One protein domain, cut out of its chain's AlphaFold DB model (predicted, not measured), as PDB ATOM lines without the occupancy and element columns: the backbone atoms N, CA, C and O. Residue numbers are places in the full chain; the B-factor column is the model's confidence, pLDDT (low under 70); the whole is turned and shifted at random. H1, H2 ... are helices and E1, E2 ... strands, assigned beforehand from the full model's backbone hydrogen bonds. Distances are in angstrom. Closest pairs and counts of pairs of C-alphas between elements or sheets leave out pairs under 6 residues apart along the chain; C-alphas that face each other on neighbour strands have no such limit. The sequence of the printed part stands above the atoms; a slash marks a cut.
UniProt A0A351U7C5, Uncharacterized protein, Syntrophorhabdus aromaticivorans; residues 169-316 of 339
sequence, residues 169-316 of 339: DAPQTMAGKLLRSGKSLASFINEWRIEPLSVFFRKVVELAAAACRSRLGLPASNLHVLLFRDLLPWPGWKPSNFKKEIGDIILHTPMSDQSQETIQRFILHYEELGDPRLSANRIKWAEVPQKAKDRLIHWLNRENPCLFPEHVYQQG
ATOM      1  N   ASP A 169     -46.769 124.892 -19.346       93.62
ATOM      2  CA  ASP A 169     -45.620 125.676 -18.934       93.62
ATOM      3  C   ASP A 169     -45.459 125.740 -17.407       93.62
ATOM      4  O   ASP A 169     -44.578 126.444 -16.910       93.62
ATOM      5  N   ALA A 170     -46.237 124.974 -16.632       95.62
ATOM      6  CA  ALA A 170     -46.182 125.008 -15.173       95.62
ATOM      7  C   ALA A 170     -44.772 124.786 -14.595       95.62
ATOM      8  O   ALA A 170     -44.402 125.535 -13.686       95.62
ATOM      9  N   PRO A 171     -43.927 123.860 -15.107       96.94
ATOM     10  CA  PRO A 171     -42.557 123.731 -14.623       96.94
ATOM     11  C   PRO A 171     -41.728 125.006 -14.837       96.94
ATOM     12  O   PRO A 171     -40.971 125.401 -13.952       96.94
ATOM     13  N   GLN A 172     -41.909 125.679 -15.978       97.50
ATOM     14  CA  GLN A 172     -41.236 126.935 -16.317       97.50
ATOM     15  C   GLN A 172     -41.719 128.072 -15.412       97.50
ATOM     16  O   GLN A 172     -40.914 128.794 -14.818       97.50
ATOM     17  N   THR A 173     -43.035 128.202 -15.247       97.56
ATOM     18  CA  THR A 173     -43.659 129.206 -14.382       97.56
ATOM     19  C   THR A 173     -43.239 129.015 -12.924       97.56
ATOM     20  O   THR A 173     -42.870 129.981 -12.247       97.56
ATOM     21  N   MET A 174     -43.218 127.772 -12.442       97.62
ATOM     22  CA  MET A 174     -42.791 127.428 -11.088       97.62
ATOM     23  C   MET A 174     -41.288 127.655 -10.882       97.62
ATOM     24  O   MET A 174     -40.908 128.219  -9.855       97.62
ATOM     25  N   ALA A 175     -40.438 127.321 -11.858       97.88
ATOM     26  CA  ALA A 175     -39.009 127.642 -11.813       97.88
ATOM     27  C   ALA A 175     -38.787 129.160 -11.732       97.88
ATOM     28  O   ALA A 175     -38.041 129.641 -10.883       97.88
ATOM     29  N   GLY A 176     -39.518 129.941 -12.532       97.00
ATOM     30  CA  GLY A 176     -39.503 131.401 -12.452       97.00
ATOM     31  C   GLY A 176     -39.933 131.932 -11.079       97.00
ATOM     32  O   GLY A 176     -39.324 132.871 -10.562       97.00
ATOM     33  N   LYS A 177     -40.954 131.330 -10.455       97.19
ATOM     34  CA  LYS A 177     -41.371 131.671  -9.084       97.19
ATOM     35  C   LYS A 177     -40.293 131.312  -8.054       97.19
ATOM     36  O   LYS A 177     -40.040 132.130  -7.175       97.19
ATOM     37  N   LEU A 178     -39.635 130.156  -8.179       97.19
ATOM     38  CA  LEU A 178     -38.520 129.752  -7.313       97.19
ATOM     39  C   LEU A 178     -37.382 130.775  -7.375       97.19
ATOM     40  O   LEU A 178     -37.007 131.331  -6.344       97.19
ATOM     41  N   LEU A 179     -36.920 131.105  -8.582       95.44
ATOM     42  CA  LEU A 179     -35.819 132.047  -8.813       95.44
ATOM     43  C   LEU A 179     -36.115 133.454  -8.271       95.44
ATOM     44  O   LEU A 179     -35.220 134.112  -7.746       95.44
ATOM     45  N   ARG A 180     -37.367 133.924  -8.376       94.88
ATOM     46  CA  ARG A 180     -37.786 135.245  -7.868       94.88
ATOM     47  C   ARG A 180     -38.051 135.276  -6.365       94.88
ATOM     48  O   ARG A 180     -38.078 136.356  -5.790       94.88
ATOM     49  N   SER A 181     -38.278 134.124  -5.735       93.38
ATOM     50  CA  SER A 181     -38.666 134.073  -4.322       93.38
ATOM     51  C   SER A 181     -37.538 134.464  -3.366       93.38
ATOM     52  O   SER A 181     -37.820 134.869  -2.241       93.38
ATOM     53  N   GLY A 182     -36.276 134.293  -3.781       87.88
ATOM     54  CA  GLY A 182     -35.111 134.430  -2.901       87.88
ATOM     55  C   GLY A 182     -35.053 133.389  -1.772       87.88
ATOM     56  O   GLY A 182     -34.215 133.502  -0.884       87.88
ATOM     57  N   LYS A 183     -35.941 132.387  -1.780       91.25
ATOM     58  CA  LYS A 183     -36.027 131.344  -0.753       91.25
ATOM     59  C   LYS A 183     -35.103 130.179  -1.082       91.25
ATOM     60  O   LYS A 183     -34.793 129.930  -2.245       91.25
ATOM     61  N   SER A 184     -34.721 129.424  -0.053       92.44
ATOM     62  CA  SER A 184     -34.097 128.118  -0.261       92.44
ATOM     63  C   SER A 184     -35.075 127.150  -0.927       92.44
ATOM     64  O   SER A 184     -36.296 127.266  -0.762       92.44
ATOM     65  N   LEU A 185     -34.541 126.152  -1.630       94.06
ATOM     66  CA  LEU A 185     -35.359 125.125  -2.281       94.06
ATOM     67  C   LEU A 185     -36.297 124.422  -1.285       94.06
ATOM     68  O   LEU A 185     -37.479 124.247  -1.573       94.06
ATOM     69  N   ALA A 186     -35.807 124.091  -0.086       91.56
ATOM     70  CA  ALA A 186     -36.603 123.452   0.964       91.56
ATOM     71  C   ALA A 186     -37.765 124.339   1.449       91.56
ATOM     72  O   ALA A 186     -38.897 123.872   1.577       91.56
ATOM     73  N   SER A 187     -37.508 125.634   1.670       93.19
ATOM     74  CA  SER A 187     -38.550 126.594   2.052       93.19
ATOM     75  C   SER A 187     -39.612 126.718   0.957       93.19
ATOM     76  O   SER A 187     -40.808 126.671   1.245       93.19
ATOM     77  N   PHE A 188     -39.184 126.778  -0.307       95.25
ATOM     78  CA  PHE A 188     -40.080 126.841  -1.456       95.25
ATOM     79  C   PHE A 188     -40.956 125.586  -1.588       95.25
ATOM     80  O   PHE A 188     -42.175 125.695  -1.732       95.25
ATOM     81  N   ILE A 189     -40.369 124.390  -1.472       93.75
ATOM     82  CA  ILE A 189     -41.103 123.115  -1.493       93.75
ATOM     83  C   ILE A 189     -42.168 123.087  -0.392       93.75
ATOM     84  O   ILE A 189     -43.326 122.760  -0.660       93.75
ATOM     85  N   ASN A 190     -41.803 123.468   0.835       90.94
ATOM     86  CA  ASN A 190     -42.716 123.469   1.978       90.94
ATOM     87  C   ASN A 190     -43.863 124.475   1.807       90.94
ATOM     88  O   ASN A 190     -45.011 124.172   2.141       90.94
ATOM     89  N   GLU A 191     -43.575 125.653   1.253       92.81
ATOM     90  CA  GLU A 191     -44.565 126.698   0.989       92.81
ATOM     91  C   GLU A 191     -45.587 126.279  -0.076       92.81
ATOM     92  O   GLU A 191     -46.773 126.595   0.030       92.81
ATOM     93  N   TRP A 192     -45.135 125.589  -1.123       93.88
ATOM     94  CA  TRP A 192     -46.000 125.135  -2.213       93.88
ATOM     95  C   TRP A 192     -46.584 123.738  -1.990       93.88
ATOM     96  O   TRP A 192     -47.499 123.353  -2.716       93.88
ATOM     97  N   ARG A 193     -46.095 123.006  -0.979       92.44
ATOM     98  CA  ARG A 193     -46.449 121.609  -0.667       92.44
ATOM     99  C   ARG A 193     -46.345 120.689  -1.889       92.44
ATOM    100  O   ARG A 193     -47.182 119.809  -2.080       92.44
ATOM    101  N   ILE A 194     -45.318 120.905  -2.709       91.38
ATOM    102  CA  ILE A 194     -45.027 120.080  -3.885       91.38
ATOM    103  C   ILE A 194     -44.225 118.861  -3.440       91.38
ATOM    104  O   ILE A 194     -43.415 118.946  -2.519       91.38
ATOM    105  N   GLU A 195     -44.435 117.719  -4.088       90.62
ATOM    106  CA  GLU A 195     -43.597 116.554  -3.827       90.62
ATOM    107  C   GLU A 195     -42.191 116.772  -4.407       90.62
ATOM    108  O   GLU A 195     -42.064 116.854  -5.638       90.62
ATOM    109  N   PRO A 196     -41.135 116.810  -3.568       90.94
ATOM    110  CA  PRO A 196     -39.795 117.162  -4.015       90.94
ATOM    111  C   PRO A 196     -39.266 116.211  -5.075       90.94
ATOM    112  O   PRO A 196     -38.590 116.676  -5.968       90.94
ATOM    113  N   LEU A 197     -39.574 114.913  -5.020       91.94
ATOM    114  CA  LEU A 197     -39.042 113.912  -5.955       91.94
ATOM    115  C   LEU A 197     -39.963 113.622  -7.152       91.94
ATOM    116  O   LEU A 197     -39.735 112.663  -7.891       91.94
ATOM    117  N   SER A 198     -41.016 114.420  -7.347       93.38
ATOM    118  CA  SER A 198     -41.929 114.248  -8.480       93.38
ATOM    119  C   SER A 198     -41.255 114.554  -9.823       93.38
ATOM    120  O   SER A 198     -40.298 115.326  -9.907       93.38
ATOM    121  N   VAL A 199     -41.789 113.972 -10.901       94.12
ATOM    122  CA  VAL A 199     -41.318 114.235 -12.270       94.12
ATOM    123  C   VAL A 199     -41.496 115.712 -12.629       94.12
ATOM    124  O   VAL A 199     -40.588 116.316 -13.198       94.12
ATOM    125  N   PHE A 200     -42.617 116.313 -12.224       95.88
ATOM    126  CA  PHE A 200     -42.856 117.752 -12.334       95.88
ATOM    127  C   PHE A 200     -41.747 118.581 -11.673       95.88
ATOM    128  O   PHE A 200     -41.132 119.423 -12.326       95.88
ATOM    129  N   PHE A 201     -41.449 118.330 -10.394       96.12
ATOM    130  CA  PHE A 201     -40.489 119.155  -9.663       96.12
ATOM    131  C   PHE A 201     -39.048 118.952 -10.143       96.12
ATOM    132  O   PHE A 201     -38.257 119.890 -10.127       96.12
ATOM    133  N   ARG A 202     -38.720 117.772 -10.683       96.25
ATOM    134  CA  ARG A 202     -37.456 117.571 -11.402       96.25
ATOM    135  C   ARG A 202     -37.299 118.540 -12.568       96.25
ATOM    136  O   ARG A 202     -36.262 119.189 -12.661       96.25
ATOM    137  N   LYS A 203     -38.330 118.695 -13.406       96.62
ATOM    138  CA  LYS A 203     -38.306 119.675 -14.504       96.62
ATOM    139  C   LYS A 203     -38.154 121.105 -13.981       96.62
ATOM    140  O   LYS A 203     -37.413 121.884 -14.566       96.62
ATOM    141  N   VAL A 204     -38.800 121.440 -12.860       97.88
ATOM    142  CA  VAL A 204     -38.631 122.748 -12.195       97.88
ATOM    143  C   VAL A 204     -37.168 122.989 -11.816       97.88
ATOM    144  O   VAL A 204     -36.637 124.058 -12.112       97.88
ATOM    145  N   VAL A 205     -36.506 122.011 -11.193       97.94
ATOM    146  CA  VAL A 205     -35.094 122.125 -10.790       97.94
ATOM    147  C   VAL A 205     -34.169 122.224 -12.003       97.94
ATOM    148  O   VAL A 205     -33.288 123.077 -12.010       97.94
ATOM    149  N   GLU A 206     -34.396 121.423 -13.045       97.62
ATOM    150  CA  GLU A 206     -33.624 121.476 -14.295       97.62
ATOM    151  C   GLU A 206     -33.720 122.859 -14.964       97.62
ATOM    152  O   GLU A 206     -32.705 123.452 -15.331       97.62
ATOM    153  N   LEU A 207     -34.929 123.422 -15.058       97.94
ATOM    154  CA  LEU A 207     -35.158 124.754 -15.626       97.94
ATOM    155  C   LEU A 207     -34.565 125.864 -14.749       97.94
ATOM    156  O   LEU A 207     -33.971 126.814 -15.265       97.94
ATOM    157  N   ALA A 208     -34.681 125.744 -13.424       97.75
ATOM    158  CA  ALA A 208     -34.084 126.692 -12.490       97.75
ATOM    159  C   ALA A 208     -32.548 126.662 -12.556       97.75
ATOM    160  O   ALA A 208     -31.925 127.721 -12.590       97.75
ATOM    161  N   ALA A 209     -31.938 125.476 -12.638       97.56
ATOM    162  CA  ALA A 209     -30.492 125.318 -12.771       97.56
ATOM    163  C   ALA A 209     -29.987 125.938 -14.078       97.56
ATOM    164  O   ALA A 209     -29.069 126.758 -14.046       97.56
ATOM    165  N   ALA A 210     -30.661 125.664 -15.200       96.75
ATOM    166  CA  ALA A 210     -30.335 126.265 -16.490       96.75
ATOM    167  C   ALA A 210     -30.439 127.804 -16.473       96.75
ATOM    168  O   ALA A 210     -29.605 128.496 -17.065       96.75
ATOM    169  N   ALA A 211     -31.435 128.356 -15.773       95.31
ATOM    170  CA  ALA A 211     -31.608 129.797 -15.613       95.31
ATOM    171  C   ALA A 211     -30.579 130.437 -14.662       95.31
ATOM    172  O   ALA A 211     -30.191 131.587 -14.869       95.31
ATOM    173  N   CYS A 212     -30.120 129.721 -13.634       94.44
ATOM    174  CA  CYS A 212     -28.991 130.160 -12.813       94.44
ATOM    175  C   CYS A 212     -27.683 130.110 -13.612       94.44
ATOM    176  O   CYS A 212     -26.905 131.063 -13.574       94.44
ATOM    177  N   ARG A 213     -27.465 129.039 -14.386       94.06
ATOM    178  CA  ARG A 213     -26.292 128.866 -15.249       94.06
ATOM    179  C   ARG A 213     -26.125 130.032 -16.215       94.06
ATOM    180  O   ARG A 213     -25.018 130.535 -16.353       94.06
ATOM    181  N   SER A 214     -27.205 130.496 -16.851       92.06
ATOM    182  CA  SER A 214     -27.150 131.619 -17.804       92.06
ATOM    183  C   SER A 214     -26.734 132.960 -17.184       92.06
ATOM    184  O   SER A 214     -26.558 133.938 -17.907       92.06
ATOM    185  N   ARG A 215     -26.572 133.014 -15.856       89.31
ATOM    186  CA  ARG A 215     -26.195 134.204 -15.088       89.31
ATOM    187  C   ARG A 215     -24.844 134.069 -14.382       89.31
ATOM    188  O   ARG A 215     -24.476 134.983 -13.655       89.31
ATOM    189  N   LEU A 216     -24.086 132.994 -14.624       87.25
ATOM    190  CA  LEU A 216     -22.785 132.744 -13.977       87.25
ATOM    191  C   LEU A 216     -21.707 133.795 -14.286       87.25
ATOM    192  O   LEU A 216     -20.721 133.895 -13.551       87.25
ATOM    193  N   GLY A 217     -21.866 134.551 -15.374       83.06
ATOM    194  CA  GLY A 217     -20.999 135.679 -15.721       83.06
ATOM    195  C   GLY A 217     -21.335 136.987 -14.995       83.06
ATOM    196  O   GLY A 217     -20.597 137.956 -15.148       83.06
ATOM    197  N   LEU A 218     -22.433 137.043 -14.233       82.94
ATOM    198  CA  LEU A 218     -22.819 138.222 -13.456       82.94
ATOM    199  C   LEU A 218     -22.199 138.169 -12.044       82.94
ATOM    200  O   LEU A 218     -21.880 137.081 -11.557       82.94
ATOM    201  N   PRO A 219     -22.029 139.324 -11.368       74.75
ATOM    202  CA  PRO A 219     -21.556 139.373  -9.986       74.75
ATOM    203  C   PRO A 219     -22.404 138.498  -9.058       74.75
ATOM    204  O   PRO A 219     -23.591 138.277  -9.327       74.75
ATOM    205  N   ALA A 220     -21.786 138.011  -7.977       66.25
ATOM    206  CA  ALA A 220     -22.374 137.068  -7.030       66.25
ATOM    207  C   ALA A 220     -23.809 137.462  -6.650       66.25
ATOM    208  O   ALA A 220     -24.056 138.424  -5.929       66.25
ATOM    209  N   SER A 221     -24.767 136.705  -7.179       73.69
ATOM    210  CA  SER A 221     -26.187 136.894  -6.910       73.69
ATOM    211  C   SER A 221     -26.690 135.761  -6.027       73.69
ATOM    212  O   SER A 221     -26.117 134.669  -5.998       73.69
ATOM    213  N   ASN A 222     -27.834 135.972  -5.377       83.94
ATOM    214  CA  ASN A 222     -28.545 134.931  -4.624       83.94
ATOM    215  C   ASN A 222     -28.788 133.650  -5.456       83.94
ATOM    216  O   ASN A 222     -29.011 132.575  -4.904       83.94
ATOM    217  N   LEU A 223     -28.714 133.744  -6.789       87.25
ATOM    218  CA  LEU A 223     -28.851 132.624  -7.716       87.25
ATOM    219  C   LEU A 223     -27.630 131.698  -7.738       87.25
ATOM    220  O   LEU A 223     -27.800 130.506  -7.976       87.25
ATOM    221  N   HIS A 224     -26.424 132.202  -7.453       88.56
ATOM    222  CA  HIS A 224     -25.241 131.348  -7.284       88.56
ATOM    223  C   HIS A 224     -25.394 130.486  -6.033       88.56
ATOM    224  O   HIS A 224     -25.191 129.275  -6.088       88.56
ATOM    225  N   VAL A 225     -25.844 131.097  -4.932       88.56
ATOM    226  CA  VAL A 225     -26.146 130.374  -3.692       88.56
ATOM    227  C   VAL A 225     -27.224 129.322  -3.950       88.56
ATOM    228  O   VAL A 225     -27.014 128.155  -3.640       88.56
ATOM    229  N   LEU A 226     -28.335 129.693  -4.594       92.50
ATOM    230  CA  LEU A 226     -29.392 128.749  -4.969       92.50
ATOM    231  C   LEU A 226     -28.848 127.589  -5.823       92.50
ATOM    232  O   LEU A 226     -29.160 126.433  -5.548       92.50
ATOM    233  N   LEU A 227     -28.007 127.871  -6.825       94.56
ATOM    234  CA  LEU A 227     -27.439 126.849  -7.707       94.56
ATOM    235  C   LEU A 227     -26.567 125.842  -6.946       94.56
ATOM    236  O   LEU A 227     -26.834 124.644  -7.007       94.56
ATOM    237  N   PHE A 228     -25.542 126.312  -6.233       91.56
ATOM    238  CA  PHE A 228     -24.534 125.432  -5.632       91.56
ATOM    239  C   PHE A 228     -24.949 124.843  -4.283       91.56
ATOM    240  O   PHE A 228     -24.508 123.745  -3.950       91.56
ATOM    241  N   ARG A 229     -25.793 125.541  -3.512       90.06
ATOM    242  CA  ARG A 229     -26.254 125.067  -2.200       90.06
ATOM    243  C   ARG A 229     -27.486 124.180  -2.306       90.06
ATOM    244  O   ARG A 229     -27.579 123.191  -1.588       90.06
ATOM    245  N   ASP A 230     -28.422 124.528  -3.189       93.44
ATOM    246  CA  ASP A 230     -29.748 123.915  -3.170       93.44
ATOM    247  C   ASP A 230     -30.036 123.080  -4.429       93.44
ATOM    248  O   ASP A 230     -30.480 121.941  -4.304       93.44
ATOM    249  N   LEU A 231     -29.790 123.605  -5.637       95.94
ATOM    250  CA  LEU A 231     -30.203 122.947  -6.887       95.94
ATOM    251  C   LEU A 231     -29.283 121.789  -7.290       95.94
ATOM    252  O   LEU A 231     -29.771 120.696  -7.563       95.94
ATOM    253  N   LEU A 232     -27.964 121.993  -7.336       94.75
ATOM    254  CA  LEU A 232     -27.028 120.928  -7.720       94.75
ATOM    255  C   LEU A 232     -26.965 119.784  -6.690       94.75
ATOM    256  O   LEU A 232     -26.959 118.632  -7.118       94.75
ATOM    257  N   PRO A 233     -26.978 120.038  -5.364       92.88
ATOM    258  CA  PRO A 233     -26.994 118.967  -4.361       92.88
ATOM    259  C   PRO A 233     -28.333 118.232  -4.221       92.88
ATOM    260  O   PRO A 233     -28.413 117.257  -3.469       92.88
ATOM    261  N   TRP A 234     -29.399 118.707  -4.871       94.19
ATOM    262  CA  TRP A 234     -30.734 118.134  -4.726       94.19
ATOM    263  C   TRP A 234     -30.761 116.664  -5.192       94.19
ATOM    264  O   TRP A 234     -30.427 116.372  -6.332       94.19
ATOM    265  N   PRO A 235     -31.204 115.696  -4.376       90.31
ATOM    266  CA  PRO A 235     -31.024 114.270  -4.681       90.31
ATOM    267  C   PRO A 235     -31.933 113.724  -5.796       90.31
ATOM    268  O   PRO A 235     -31.820 112.557  -6.157       90.31
ATOM    269  N   GLY A 236     -32.872 114.517  -6.323       90.50
ATOM    270  CA  GLY A 236     -33.867 114.035  -7.285       90.50
ATOM    271  C   GLY A 236     -33.453 114.094  -8.759       90.50
ATOM    272  O   GLY A 236     -34.280 113.773  -9.623       90.50
ATOM    273  N   TRP A 237     -32.210 114.480  -9.065       93.19
ATOM    274  CA  TRP A 237     -31.684 114.462 -10.430       93.19
ATOM    275  C   TRP A 237     -31.699 113.055 -11.045       93.19
ATOM    276  O   TRP A 237     -31.375 112.061 -10.397       93.19
ATOM    277  N   LYS A 238     -31.996 112.970 -12.349       91.56
ATOM    278  CA  LYS A 238     -31.571 111.817 -13.160       91.56
ATOM    279  C   LYS A 238     -30.041 111.923 -13.341       91.56
ATOM    280  O   LYS A 238     -29.591 113.005 -13.723       91.56
ATOM    281  N   PRO A 239     -29.239 110.858 -13.121       90.69
ATOM    282  CA  PRO A 239     -27.774 110.941 -13.208       90.69
ATOM    283  C   PRO A 239     -27.258 111.535 -14.526       90.69
ATOM    284  O   PRO A 239     -26.368 112.385 -14.517       90.69
ATOM    285  N   SER A 240     -27.874 111.159 -15.647       92.19
ATOM    286  CA  SER A 240     -27.547 111.685 -16.974       92.19
ATOM    287  C   SER A 240     -27.839 113.182 -17.110       92.19
ATOM    288  O   SER A 240     -27.013 113.929 -17.634       92.19
ATOM    289  N   ASN A 241     -28.980 113.648 -16.591       94.31
ATOM    290  CA  ASN A 241     -29.362 115.062 -16.622       94.31
ATOM    291  C   ASN A 241     -28.444 115.905 -15.732       94.31
ATOM    292  O   ASN A 241     -28.026 116.981 -16.150       94.31
ATOM    293  N   PHE A 242     -28.061 115.395 -14.557       95.12
ATOM    294  CA  PHE A 242     -27.088 116.058 -13.687       95.12
ATOM    295  C   PHE A 242     -25.726 116.204 -14.371       95.12
ATOM    296  O   PHE A 242     -25.171 117.296 -14.432       95.12
ATOM    297  N   LYS A 243     -25.185 115.120 -14.938       95.06
ATOM    298  CA  LYS A 243     -23.881 115.146 -15.623       95.06
ATOM    299  C   LYS A 243     -23.890 116.058 -16.851       95.06
ATOM    300  O   LYS A 243     -22.893 116.736 -17.109       95.06
ATOM    301  N   LYS A 244     -25.012 116.109 -17.575       95.88
ATOM    302  CA  LYS A 244     -25.231 117.073 -18.656       95.88
ATOM    303  C   LYS A 244     -25.206 118.509 -18.128       95.88
ATOM    304  O   LYS A 244     -24.439 119.308 -18.647       95.88
ATOM    305  N   GLU A 245     -25.967 118.806 -17.076       96.88
ATOM    306  CA  GLU A 245     -26.019 120.136 -16.459       96.88
ATOM    307  C   GLU A 245     -24.635 120.597 -15.979       96.88
ATOM    308  O   GLU A 245     -24.231 121.724 -16.245       96.88
ATOM    309  N   ILE A 246     -23.856 119.710 -15.353       96.62
ATOM    310  CA  ILE A 246     -22.468 119.992 -14.952       96.62
ATOM    311  C   ILE A 246     -21.590 120.298 -16.168       96.62
ATOM    312  O   ILE A 246     -20.805 121.246 -16.141       96.62
ATOM    313  N   GLY A 247     -21.736 119.525 -17.246       96.50
ATOM    314  CA  GLY A 247     -21.061 119.797 -18.510       96.50
ATOM    315  C   GLY A 247     -21.398 121.181 -19.064       96.50
ATOM    316  O   GLY A 247     -20.494 121.940 -19.412       96.50
ATOM    317  N   ASP A 248     -22.685 121.523 -19.090       96.94
ATOM    318  CA  ASP A 248     -23.185 122.807 -19.576       96.94
ATOM    319  C   ASP A 248     -22.702 123.972 -18.695       96.94
ATOM    320  O   ASP A 248     -22.329 125.024 -19.218       96.94
ATOM    321  N   ILE A 249     -22.647 123.786 -17.370       96.00
ATOM    322  CA  ILE A 249     -22.094 124.761 -16.418       96.00
ATOM    323  C   ILE A 249     -20.612 125.005 -16.700       96.00
ATOM    324  O   ILE A 249     -20.225 126.155 -16.882       96.00
ATOM    325  N   ILE A 250     -19.785 123.957 -16.796       95.88
ATOM    326  CA  ILE A 250     -18.340 124.091 -17.065       95.88
ATOM    327  C   ILE A 250     -18.092 124.782 -18.412       95.88
ATOM    328  O   ILE A 250     -17.169 125.585 -18.562       95.88
ATOM    329  N   LEU A 251     -18.908 124.463 -19.415       95.31
ATOM    330  CA  LEU A 251     -18.775 125.027 -20.752       95.31
ATOM    331  C   LEU A 251     -19.360 126.437 -20.882       95.31
ATOM    332  O   LEU A 251     -19.116 127.085 -21.904       95.31
ATOM    333  N   HIS A 252     -20.063 126.944 -19.868       93.56
ATOM    334  CA  HIS A 252     -20.692 128.254 -19.924       93.56
ATOM    335  C   HIS A 252     -19.673 129.378 -20.180       93.56
ATOM    336  O   HIS A 252     -18.541 129.380 -19.679       93.56
ATOM    337  N   THR A 253     -20.083 130.332 -21.015       88.81
ATOM    338  CA  THR A 253     -19.347 131.561 -21.322       88.81
ATOM    339  C   THR A 253     -20.361 132.698 -21.492       88.81
ATOM    340  O   THR A 253     -21.374 132.477 -22.159       88.81
ATOM    341  N   PRO A 254     -20.125 133.889 -20.913       86.69
ATOM    342  CA  PRO A 254     -18.994 134.264 -20.053       86.69
ATOM    343  C   PRO A 254     -19.070 133.647 -18.640       86.69
ATOM    344  O   PRO A 254     -20.148 133.343 -18.142       86.69
ATOM    345  N   MET A 255     -17.920 133.461 -17.986       86.31
ATOM    346  CA  MET A 255     -17.813 132.944 -16.613       86.31
ATOM    347  C   MET A 255     -16.798 133.784 -15.834       86.31
ATOM    348  O   MET A 255     -15.720 134.051 -16.360       86.31
ATOM    349  N   SER A 256     -17.140 134.205 -14.614       85.12
ATOM    350  CA  SER A 256     -16.206 134.908 -13.725       85.12
ATOM    351  C   SER A 256     -15.240 133.932 -13.044       85.12
ATOM    352  O   SER A 256     -15.582 132.766 -12.829       85.12
ATOM    353  N   ASP A 257     -14.060 134.410 -12.643       85.25
ATOM    354  CA  ASP A 257     -13.069 133.593 -11.924       85.25
ATOM    355  C   ASP A 257     -13.633 133.043 -10.601       85.25
ATOM    356  O   ASP A 257     -13.438 131.875 -10.274       85.25
ATOM    357  N   GLN A 258     -14.432 133.842  -9.883       85.19
ATOM    358  CA  GLN A 258     -15.123 133.408  -8.662       85.19
ATOM    359  C   GLN A 258     -16.115 132.264  -8.931       85.19
ATOM    360  O   GLN A 258     -16.179 131.293  -8.170       85.19
ATOM    361  N   SER A 259     -16.893 132.356 -10.015       87.12
ATOM    362  CA  SER A 259     -17.797 131.280 -10.435       87.12
ATOM    363  C   SER A 259     -17.005 130.030 -10.816       87.12
ATOM    364  O   SER A 259     -17.373 128.931 -10.404       87.12
ATOM    365  N   GLN A 260     -15.888 130.188 -11.533       89.62
ATOM    366  CA  GLN A 260     -15.002 129.083 -11.898       89.62
ATOM    367  C   GLN A 260     -14.457 128.371 -10.653       89.62
ATOM    368  O   GLN A 260     -14.533 127.147 -10.562       89.62
ATOM    369  N   GLU A 261     -13.941 129.109  -9.673       88.31
ATOM    370  CA  GLU A 261     -13.428 128.549  -8.420       88.31
ATOM    371  C   GLU A 261     -14.530 127.830  -7.626       88.31
ATOM    372  O   GLU A 261     -14.336 126.721  -7.124       88.31
ATOM    373  N   THR A 262     -15.731 128.411  -7.574       88.81
ATOM    374  CA  THR A 262     -16.892 127.800  -6.909       88.81
ATOM    375  C   THR A 262     -17.278 126.471  -7.562       88.81
ATOM    376  O   THR A 262     -17.496 125.482  -6.859       88.81
ATOM    377  N   ILE A 263     -17.299 126.413  -8.898       91.31
ATOM    378  CA  ILE A 263     -17.562 125.184  -9.661       91.31
ATOM    379  C   ILE A 263     -16.487 124.135  -9.374       91.31
ATOM    380  O   ILE A 263     -16.821 122.984  -9.091       91.31
ATOM    381  N   GLN A 264     -15.207 124.521  -9.416       91.31
ATOM    382  CA  GLN A 264     -14.091 123.619  -9.124       91.31
ATOM    383  C   GLN A 264     -14.234 123.013  -7.724       91.31
ATOM    384  O   GLN A 264     -14.243 121.790  -7.579       91.31
ATOM    385  N   ARG A 265     -14.438 123.849  -6.699       89.38
ATOM    386  CA  ARG A 265     -14.627 123.386  -5.318       89.38
ATOM    387  C   ARG A 265     -15.838 122.466  -5.186       89.38
ATOM    388  O   ARG A 265     -15.704 121.406  -4.579       89.38
ATOM    389  N   PHE A 266     -16.981 122.835  -5.767       91.75
ATOM    390  CA  PHE A 266     -18.189 122.009  -5.742       91.75
ATOM    391  C   PHE A 266     -17.920 120.614  -6.319       91.75
ATOM    392  O   PHE A 266     -18.152 119.611  -5.650       91.75
ATOM    393  N   ILE A 267     -17.369 120.544  -7.533       92.62
ATOM    394  CA  ILE A 267     -17.122 119.283  -8.242       92.62
ATOM    395  C   ILE A 267     -16.143 118.385  -7.479       92.62
ATOM    396  O   ILE A 267     -16.383 117.182  -7.361       92.62
ATOM    397  N   LEU A 268     -15.057 118.954  -6.947       89.75
ATOM    398  CA  LEU A 268     -14.035 118.195  -6.222       89.75
ATOM    399  C   LEU A 268     -14.573 117.547  -4.937       89.75
ATOM    400  O   LEU A 268     -14.086 116.485  -4.552       89.75
ATOM    401  N   HIS A 269     -15.583 118.150  -4.303       86.12
ATOM    402  CA  HIS A 269     -16.202 117.640  -3.074       86.12
ATOM    403  C   HIS A 269     -17.491 116.842  -3.326       86.12
ATOM    404  O   HIS A 269     -18.022 116.225  -2.400       86.12
ATOM    405  N   TYR A 270     -18.001 116.821  -4.561       86.00
ATOM    406  CA  TYR A 270     -19.220 116.094  -4.891       86.00
ATOM    407  C   TYR A 270     -18.935 114.607  -5.139       86.00
ATOM    408  O   TYR A 270     -18.193 114.239  -6.051       86.00
ATOM    409  N   GLU A 271     -19.558 113.740  -4.336       84.56
ATOM    410  CA  GLU A 271     -19.304 112.291  -4.296       84.56
ATOM    411  C   GLU A 271     -19.483 111.600  -5.661       84.56
ATOM    412  O   GLU A 271     -18.693 110.722  -6.023       84.56
ATOM    413  N   GLU A 272     -20.463 112.046  -6.450       84.88
ATOM    414  CA  GLU A 272     -20.804 111.497  -7.771       84.88
ATOM    415  C   GLU A 272     -19.871 111.964  -8.903       84.88
ATOM    416  O   GLU A 272     -20.036 111.523 -10.039       84.88
ATOM    417  N   LEU A 273     -18.899 112.845  -8.634       88.00
ATOM    418  CA  LEU A 273     -17.939 113.343  -9.630       88.00
ATOM    419  C   LEU A 273     -16.491 113.194  -9.149       88.00
ATOM    420  O   LEU A 273     -15.762 112.344  -9.664       88.00
ATOM    421  N   GLY A 274     -16.076 113.994  -8.162       89.69
ATOM    422  CA  GLY A 274     -14.687 114.095  -7.701       89.69
ATOM    423  C   GLY A 274     -13.713 114.615  -8.771       89.69
ATOM    424  O   GLY A 274     -14.114 115.036  -9.853       89.69
ATOM    425  N   ASP A 275     -12.407 114.569  -8.486       90.00
ATOM    426  CA  ASP A 275     -11.364 115.013  -9.424       90.00
ATOM    427  C   ASP A 275     -11.312 114.120 -10.688       90.00
ATOM    428  O   ASP A 275     -11.044 112.917 -10.553       90.00
ATOM    429  N   PRO A 276     -11.533 114.666 -11.906       91.06
ATOM    430  CA  PRO A 276     -11.524 113.901 -13.159       91.06
ATOM    431  C   PRO A 276     -10.151 113.335 -13.535       91.06
ATOM    432  O   PRO A 276     -10.073 112.433 -14.369       91.06
ATOM    433  N   ARG A 277      -9.064 113.860 -12.960       87.81
ATOM    434  CA  ARG A 277      -7.691 113.437 -13.263       87.81
ATOM    435  C   ARG A 277      -7.318 112.135 -12.551       87.81
ATOM    436  O   ARG A 277      -6.353 111.475 -12.929       87.81
ATOM    437  N   LEU A 278      -8.083 111.745 -11.528       85.75
ATOM    438  CA  LEU A 278      -7.870 110.510 -10.783       85.75
ATOM    439  C   LEU A 278      -8.542 109.330 -11.489       85.75
ATOM    440  O   LEU A 278      -9.738 109.353 -11.785       85.75
ATOM    441  N   SER A 279      -7.793 108.242 -11.680       84.38
ATOM    442  CA  SER A 279      -8.291 107.018 -12.325       84.38
ATOM    443  C   SER A 279      -9.531 106.438 -11.632       84.38
ATOM    444  O   SER A 279     -10.443 105.969 -12.313       84.38
ATOM    445  N   ALA A 280      -9.609 106.548 -10.301       87.25
ATOM    446  CA  ALA A 280     -10.745 106.100  -9.491       87.25
ATOM    447  C   ALA A 280     -12.074 106.798  -9.844       87.25
ATOM    448  O   ALA A 280     -13.140 106.211  -9.665       87.25
ATOM    449  N   ASN A 281     -12.031 108.020 -10.383       88.75
ATOM    450  CA  ASN A 281     -13.225 108.785 -10.746       88.75
ATOM    451  C   ASN A 281     -13.585 108.669 -12.234       88.75
ATOM    452  O   ASN A 281     -14.639 109.147 -12.642       88.75
ATOM    453  N   ARG A 282     -12.777 108.000 -13.069       87.69
ATOM    454  CA  ARG A 282     -12.982 107.958 -14.531       87.69
ATOM    455  C   ARG A 282     -14.398 107.525 -14.940       87.69
ATOM    456  O   ARG A 282     -14.961 108.090 -15.874       87.69
ATOM    457  N   ILE A 283     -14.980 106.555 -14.227       89.50
ATOM    458  CA  ILE A 283     -16.341 106.045 -14.481       89.50
ATOM    459  C   ILE A 283     -17.405 107.096 -14.140       89.50
ATOM    460  O   ILE A 283     -18.360 107.276 -14.894       89.50
ATOM    461  N   LYS A 284     -17.224 107.841 -13.044       91.00
ATOM    462  CA  LYS A 284     -18.150 108.894 -12.598       91.00
ATOM    463  C   LYS A 284     -18.327 109.976 -13.661       91.00
ATOM    464  O   LYS A 284     -19.435 110.436 -13.929       91.00
ATOM    465  N   TRP A 285     -17.240 110.276 -14.361       93.62
ATOM    466  CA  TRP A 285     -17.206 111.252 -15.437       93.62
ATOM    467  C   TRP A 285     -17.714 110.730 -16.786       93.62
ATOM    468  O   TRP A 285     -17.873 111.538 -17.689       93.62
ATOM    469  N   ALA A 286     -17.986 109.433 -16.976       89.50
ATOM    470  CA  ALA A 286     -18.230 108.846 -18.303       89.50
ATOM    471  C   ALA A 286     -19.261 109.612 -19.162       89.50
ATOM    472  O   ALA A 286     -18.958 109.936 -20.307       89.50
ATOM    473  N   GLU A 287     -20.409 109.987 -18.591       92.06
ATOM    474  CA  GLU A 287     -21.503 110.672 -19.309       92.06
ATOM    475  C   GLU A 287     -21.371 112.207 -19.350       92.06
ATOM    476  O   GLU A 287     -22.190 112.877 -19.974       92.06
ATOM    477  N   VAL A 288     -20.358 112.791 -18.702       94.81
ATOM    478  CA  VAL A 288     -20.075 114.228 -18.849       94.81
ATOM    479  C   VAL A 288     -19.465 114.464 -20.243       94.81
ATOM    480  O   VAL A 288     -18.615 113.673 -20.669       94.81
ATOM    481  N   PRO A 289     -19.831 115.536 -20.972       95.19
ATOM    482  CA  PRO A 289     -19.224 115.858 -22.262       95.19
ATOM    483  C   PRO A 289     -17.694 115.975 -22.186       95.19
ATOM    484  O   PRO A 289     -17.162 116.639 -21.296       95.19
ATOM    485  N   GLN A 290     -16.971 115.381 -23.144       94.12
ATOM    486  CA  GLN A 290     -15.499 115.364 -23.120       94.12
ATOM    487  C   GLN A 290     -14.898 116.778 -23.103       94.12
ATOM    488  O   GLN A 290     -14.030 117.058 -22.283       94.12
ATOM    489  N   LYS A 291     -15.451 117.706 -23.895       96.25
ATOM    490  CA  LYS A 291     -15.039 119.121 -23.890       96.25
ATOM    491  C   LYS A 291     -15.118 119.767 -22.501       96.25
ATOM    492  O   LYS A 291     -14.267 120.582 -22.163       96.25
ATOM    493  N   ALA A 292     -16.134 119.425 -21.706       96.44
ATOM    494  CA  ALA A 292     -16.272 119.949 -20.350       96.44
ATOM    495  C   ALA A 292     -15.181 119.384 -19.432       96.44
ATOM    496  O   ALA A 292     -14.568 120.131 -18.675       96.44
ATOM    497  N   LYS A 293     -14.876 118.083 -19.548       94.69
ATOM    498  CA  LYS A 293     -13.780 117.449 -18.797       94.69
ATOM    499  C   LYS A 293     -12.448 118.110 -19.099       94.69
ATOM    500  O   LYS A 293     -11.746 118.495 -18.172       94.69
ATOM    501  N   ASP A 294     -12.127 118.269 -20.379       94.06
ATOM    502  CA  ASP A 294     -10.853 118.839 -20.815       94.06
ATOM    503  C   ASP A 294     -10.700 120.277 -20.300       94.06
ATOM    504  O   ASP A 294      -9.644 120.650 -19.788       94.06
ATOM    505  N   ARG A 295     -11.784 121.066 -20.348       94.69
ATOM    506  CA  ARG A 295     -11.811 122.432 -19.811       94.69
ATOM    507  C   ARG A 295     -11.614 122.469 -18.296       94.69
ATOM    508  O   ARG A 295     -10.819 123.273 -17.820       94.69
ATOM    509  N   LEU A 296     -12.276 121.591 -17.544       94.19
ATOM    510  CA  LEU A 296     -12.079 121.517 -16.097       94.19
ATOM    511  C   LEU A 296     -10.659 121.062 -15.737       94.19
ATOM    512  O   LEU A 296     -10.046 121.636 -14.844       94.19
ATOM    513  N   ILE A 297     -10.108 120.067 -16.436       92.12
ATOM    514  CA  ILE A 297      -8.719 119.629 -16.238       92.12
ATOM    515  C   ILE A 297      -7.761 120.796 -16.496       92.12
ATOM    516  O   ILE A 297      -6.829 121.009 -15.722       92.12
ATOM    517  N   HIS A 298      -8.010 121.584 -17.543       91.25
ATOM    518  CA  HIS A 298      -7.233 122.785 -17.820       91.25
ATOM    519  C   HIS A 298      -7.309 123.805 -16.672       91.25
ATOM    520  O   HIS A 298      -6.268 124.317 -16.264       91.25
ATOM    521  N   TRP A 299      -8.494 124.058 -16.104       91.38
ATOM    522  CA  TRP A 299      -8.649 124.920 -14.922       91.38
ATOM    523  C   TRP A 299      -7.843 124.408 -13.724       91.38
ATOM    524  O   TRP A 299      -7.013 125.139 -13.184       91.38
ATOM    525  N   LEU A 300      -7.993 123.125 -13.391       88.81
ATOM    526  CA  LEU A 300      -7.317 122.500 -12.251       88.81
ATOM    527  C   LEU A 300      -5.787 122.476 -12.394       88.81
ATOM    528  O   LEU A 300      -5.070 122.476 -11.393       88.81
ATOM    529  N   ASN A 301      -5.273 122.433 -13.625       84.50
ATOM    530  CA  ASN A 301      -3.835 122.476 -13.898       84.50
ATOM    531  C   ASN A 301      -3.263 123.901 -13.823       84.50
ATOM    532  O   ASN A 301      -2.085 124.052 -13.509       84.50
ATOM    533  N   ARG A 302      -4.074 124.943 -14.070       80.44
ATOM    534  CA  ARG A 302      -3.653 126.346 -13.896       80.44
ATOM    535  C   ARG A 302      -3.469 126.711 -12.426       80.44
ATOM    536  O   ARG A 302      -2.539 127.444 -12.112       80.44
ATOM    537  N   GLU A 303      -4.310 126.182 -11.538       64.00
ATOM    538  CA  GLU A 303      -4.201 126.423 -10.091       64.00
ATOM    539  C   GLU A 303      -3.090 125.597  -9.422       64.00
ATOM    540  O   GLU A 303      -2.606 125.976  -8.361       64.00
ATOM    541  N   ASN A 304      -2.658 124.484 -10.029       52.03
ATOM    542  CA  ASN A 304      -1.645 123.594  -9.454       52.03
ATOM    543  C   ASN A 304      -0.688 123.008 -10.510       52.03
ATOM    544  O   ASN A 304      -0.791 121.820 -10.832       52.03
ATOM    545  N   PRO A 305       0.299 123.781 -10.999       48.28
ATOM    546  CA  PRO A 305       1.322 123.265 -11.912       48.28
ATOM    547  C   PRO A 305       2.220 122.186 -11.271       48.28
ATOM    548  O   PRO A 305       2.806 121.380 -11.989       48.28
ATOM    549  N   CYS A 306       2.325 122.152  -9.932       41.00
ATOM    550  CA  CYS A 306       3.356 121.390  -9.209       41.00
ATOM    551  C   CYS A 306       2.854 120.269  -8.270       41.00
ATOM    552  O   CYS A 306       3.678 119.526  -7.757       41.00
ATOM    553  N   LEU A 307       1.545 120.079  -8.042       43.28
ATOM    554  CA  LEU A 307       1.068 119.151  -6.988       43.28
ATOM    555  C   LEU A 307       0.825 117.696  -7.419       43.28
ATOM    556  O   LEU A 307       0.468 116.868  -6.578       43.28
ATOM    557  N   PHE A 308       1.015 117.362  -8.697       43.53
ATOM    558  CA  PHE A 308       0.832 115.987  -9.180       43.53
ATOM    559  C   PHE A 308       1.838 114.966  -8.616       43.53
ATOM    560  O   PHE A 308       1.412 113.847  -8.336       43.53
ATOM    561  N   PRO A 309       3.131 115.295  -8.410       43.38
ATOM    562  CA  PRO A 309       4.094 114.332  -7.871       43.38
ATOM    563  C   PRO A 309       4.110 114.247  -6.335       43.38
ATOM    564  O   PRO A 309       4.478 113.215  -5.788       43.38
ATOM    565  N   GLU A 310       3.716 115.305  -5.620       41.72
ATOM    566  CA  GLU A 310       3.978 115.435  -4.169       41.72
ATOM    567  C   GLU A 310       2.916 114.791  -3.262       41.72
ATOM    568  O   GLU A 310       3.122 114.647  -2.058       41.72
ATOM    569  N   HIS A 311       1.778 114.374  -3.821       43.94
ATOM    570  CA  HIS A 311       0.680 113.761  -3.064       43.94
ATOM    571  C   HIS A 311       0.589 112.245  -3.229       43.94
ATOM    572  O   HIS A 311      -0.315 111.626  -2.665       43.94
ATOM    573  N   VAL A 312       1.530 111.655  -3.967       45.03
ATOM    574  CA  VAL A 312       1.630 110.217  -4.188       45.03
ATOM    575  C   VAL A 312       2.892 109.721  -3.500       45.03
ATOM    576  O   VAL A 312       3.997 110.024  -3.937       45.03
ATOM    577  N   TYR A 313       2.752 108.946  -2.429       48.44
ATOM    578  CA  TYR A 313       3.885 108.211  -1.868       48.44
ATOM    579  C   TYR A 313       3.712 106.720  -2.131       48.44
ATOM    580  O   TYR A 313       2.599 106.185  -2.174       48.44
ATOM    581  N   GLN A 314       4.832 106.046  -2.364       42.91
ATOM    582  CA  GLN A 314       4.852 104.611  -2.587       42.91
ATOM    583  C   GLN A 314       4.691 103.911  -1.231       42.91
ATOM    584  O   GLN A 314       5.511 104.090  -0.332       42.91
ATOM    585  N   GLN A 315       3.626 103.130  -1.065       41.19
ATOM    586  CA  GLN A 315       3.427 102.278   0.106       41.19
ATOM    587  C   GLN A 315       3.392 100.822  -0.374       41.19
ATOM    588  O   GLN A 315       2.403 100.346  -0.931       41.19
ATOM    589  N   GLY A 316       4.511 100.109  -0.212       60.44
ATOM    590  CA  GLY A 316       4.678  98.750  -0.738       60.44
ATOM    591  C   GLY A 316       4.737  98.714  -2.273       60.44
ATOM    592  O   GLY A 316       5.435  99.512  -2.889       60.44
TER     593      GLY A 316
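Overview. This is residues 169 to 316 of the 339 residues of an uncharacterized protein of Syntrophorhabdus aromaticivorans (UniProt A0A351U7C5). Seven helices are stacked in two uneven rows along the longest axis, with H1, H3, H5 and H7 following one another in one row and H2, H4 and H6 in a looser row beside it. A long loop, residues 270 to 289, lies at the H5 to H7 end, and residues 309 to 316, with the short strand E1, stick out past H7 as a tail. The printed part has 148 residues with seven named helices and one named strand, in the order H1 H2 H3 H4 H5 H6 H7 E1; the class is mostly helix, and E1 pairs with no named strand. The whole is compact by its radius of gyration of the C-alphas, 16.8 A, but elongated in outline, spanning 56 by 33 by 24 A.

Arrangement. H3, residues 199 to 213, is the longest helix by residues and the hub, touching three other helices. It touches H1, residues 170 to 181, at a steep tilt of 51 degrees, the same way; their closest C-alphas are those of Pro 171 and Val 204, 4.7 A apart. H3 and H4, residues 222 to 231, form a helical hairpin: they touch, opposite ways at a steep tilt of 41 degrees, closest at the C-alphas of Cys 212 and Leu 223, 5.7 A apart. With its residues 209 to 213 alone, H3 only just touches H5, residues 239 to 251, with 3 pairs of C-alphas within 8 A; the closest C-alphas are those of Arg 213 and Ile 249, 6.0 A apart, and the two helices run the same way at a shallow tilt of 11 degrees. H2, residues 185 to 192, only just touches H1, and only at the corner by their link, with 3 pairs of C-alphas within 8 A; the closest are those of Leu 178 and Phe 188, 6.7 A apart. H2 also only just touches H4, again with 3 such pairs, about perpendicular at 89 degrees; Leu 185 and Asp 230 have the closest C-alphas, 5.8 A apart. Farther along, H7, residues 290 to 303, touches H5 with its residues 291 to 296 alone, at a steep tilt of 55 degrees, the same way; the closest C-alphas are those of Gly 247 and Ala 292, 5.1 A apart. H6, residues 257 to 269, touches no helix but is near H4, H5 and H7; its closest C-alpha to H4 is that of Phe 266, 7.2 A from that of Phe 228. The helix packing is mostly crossed: leaving out H1 and H2, which touch only at the corner, 1 of the 5 pairs of helices that touch is at a shallow tilt. In all seven helices, every O i to N i+4 pair is within hydrogen-bond range.

Along the chain. H1 begins at C-alpha 170, (-46.182, 125.008, -15.173), and is 16.0 A long. H2 is 10.6 A long, H3 21.2 A, H4 12.3 A, H5 18.3 A and H6 18.5 A. H7 is 20.5 A long and ends at C-alpha 303, (-4.201, 126.423, -10.091). E1, residues 312 to 315, is 9.2 A long and ends at C-alpha 315, (3.427, 102.278, 0.106).

Size, cuts and confidence. The two C-alphas farthest apart are those of Asp 169 and Gly 316, at 59.9 A. Residues 309 to 316 stand free; the body without them has 140 residues and spans 50 by 32 by 22 A. The printed part has no cut. The link from H6 to H7, 20 residues, is long. The mean pLDDT of the printed part is 87.4; residue 220 and residues 303 to 316 are under 70, and E1 has a mean of 44.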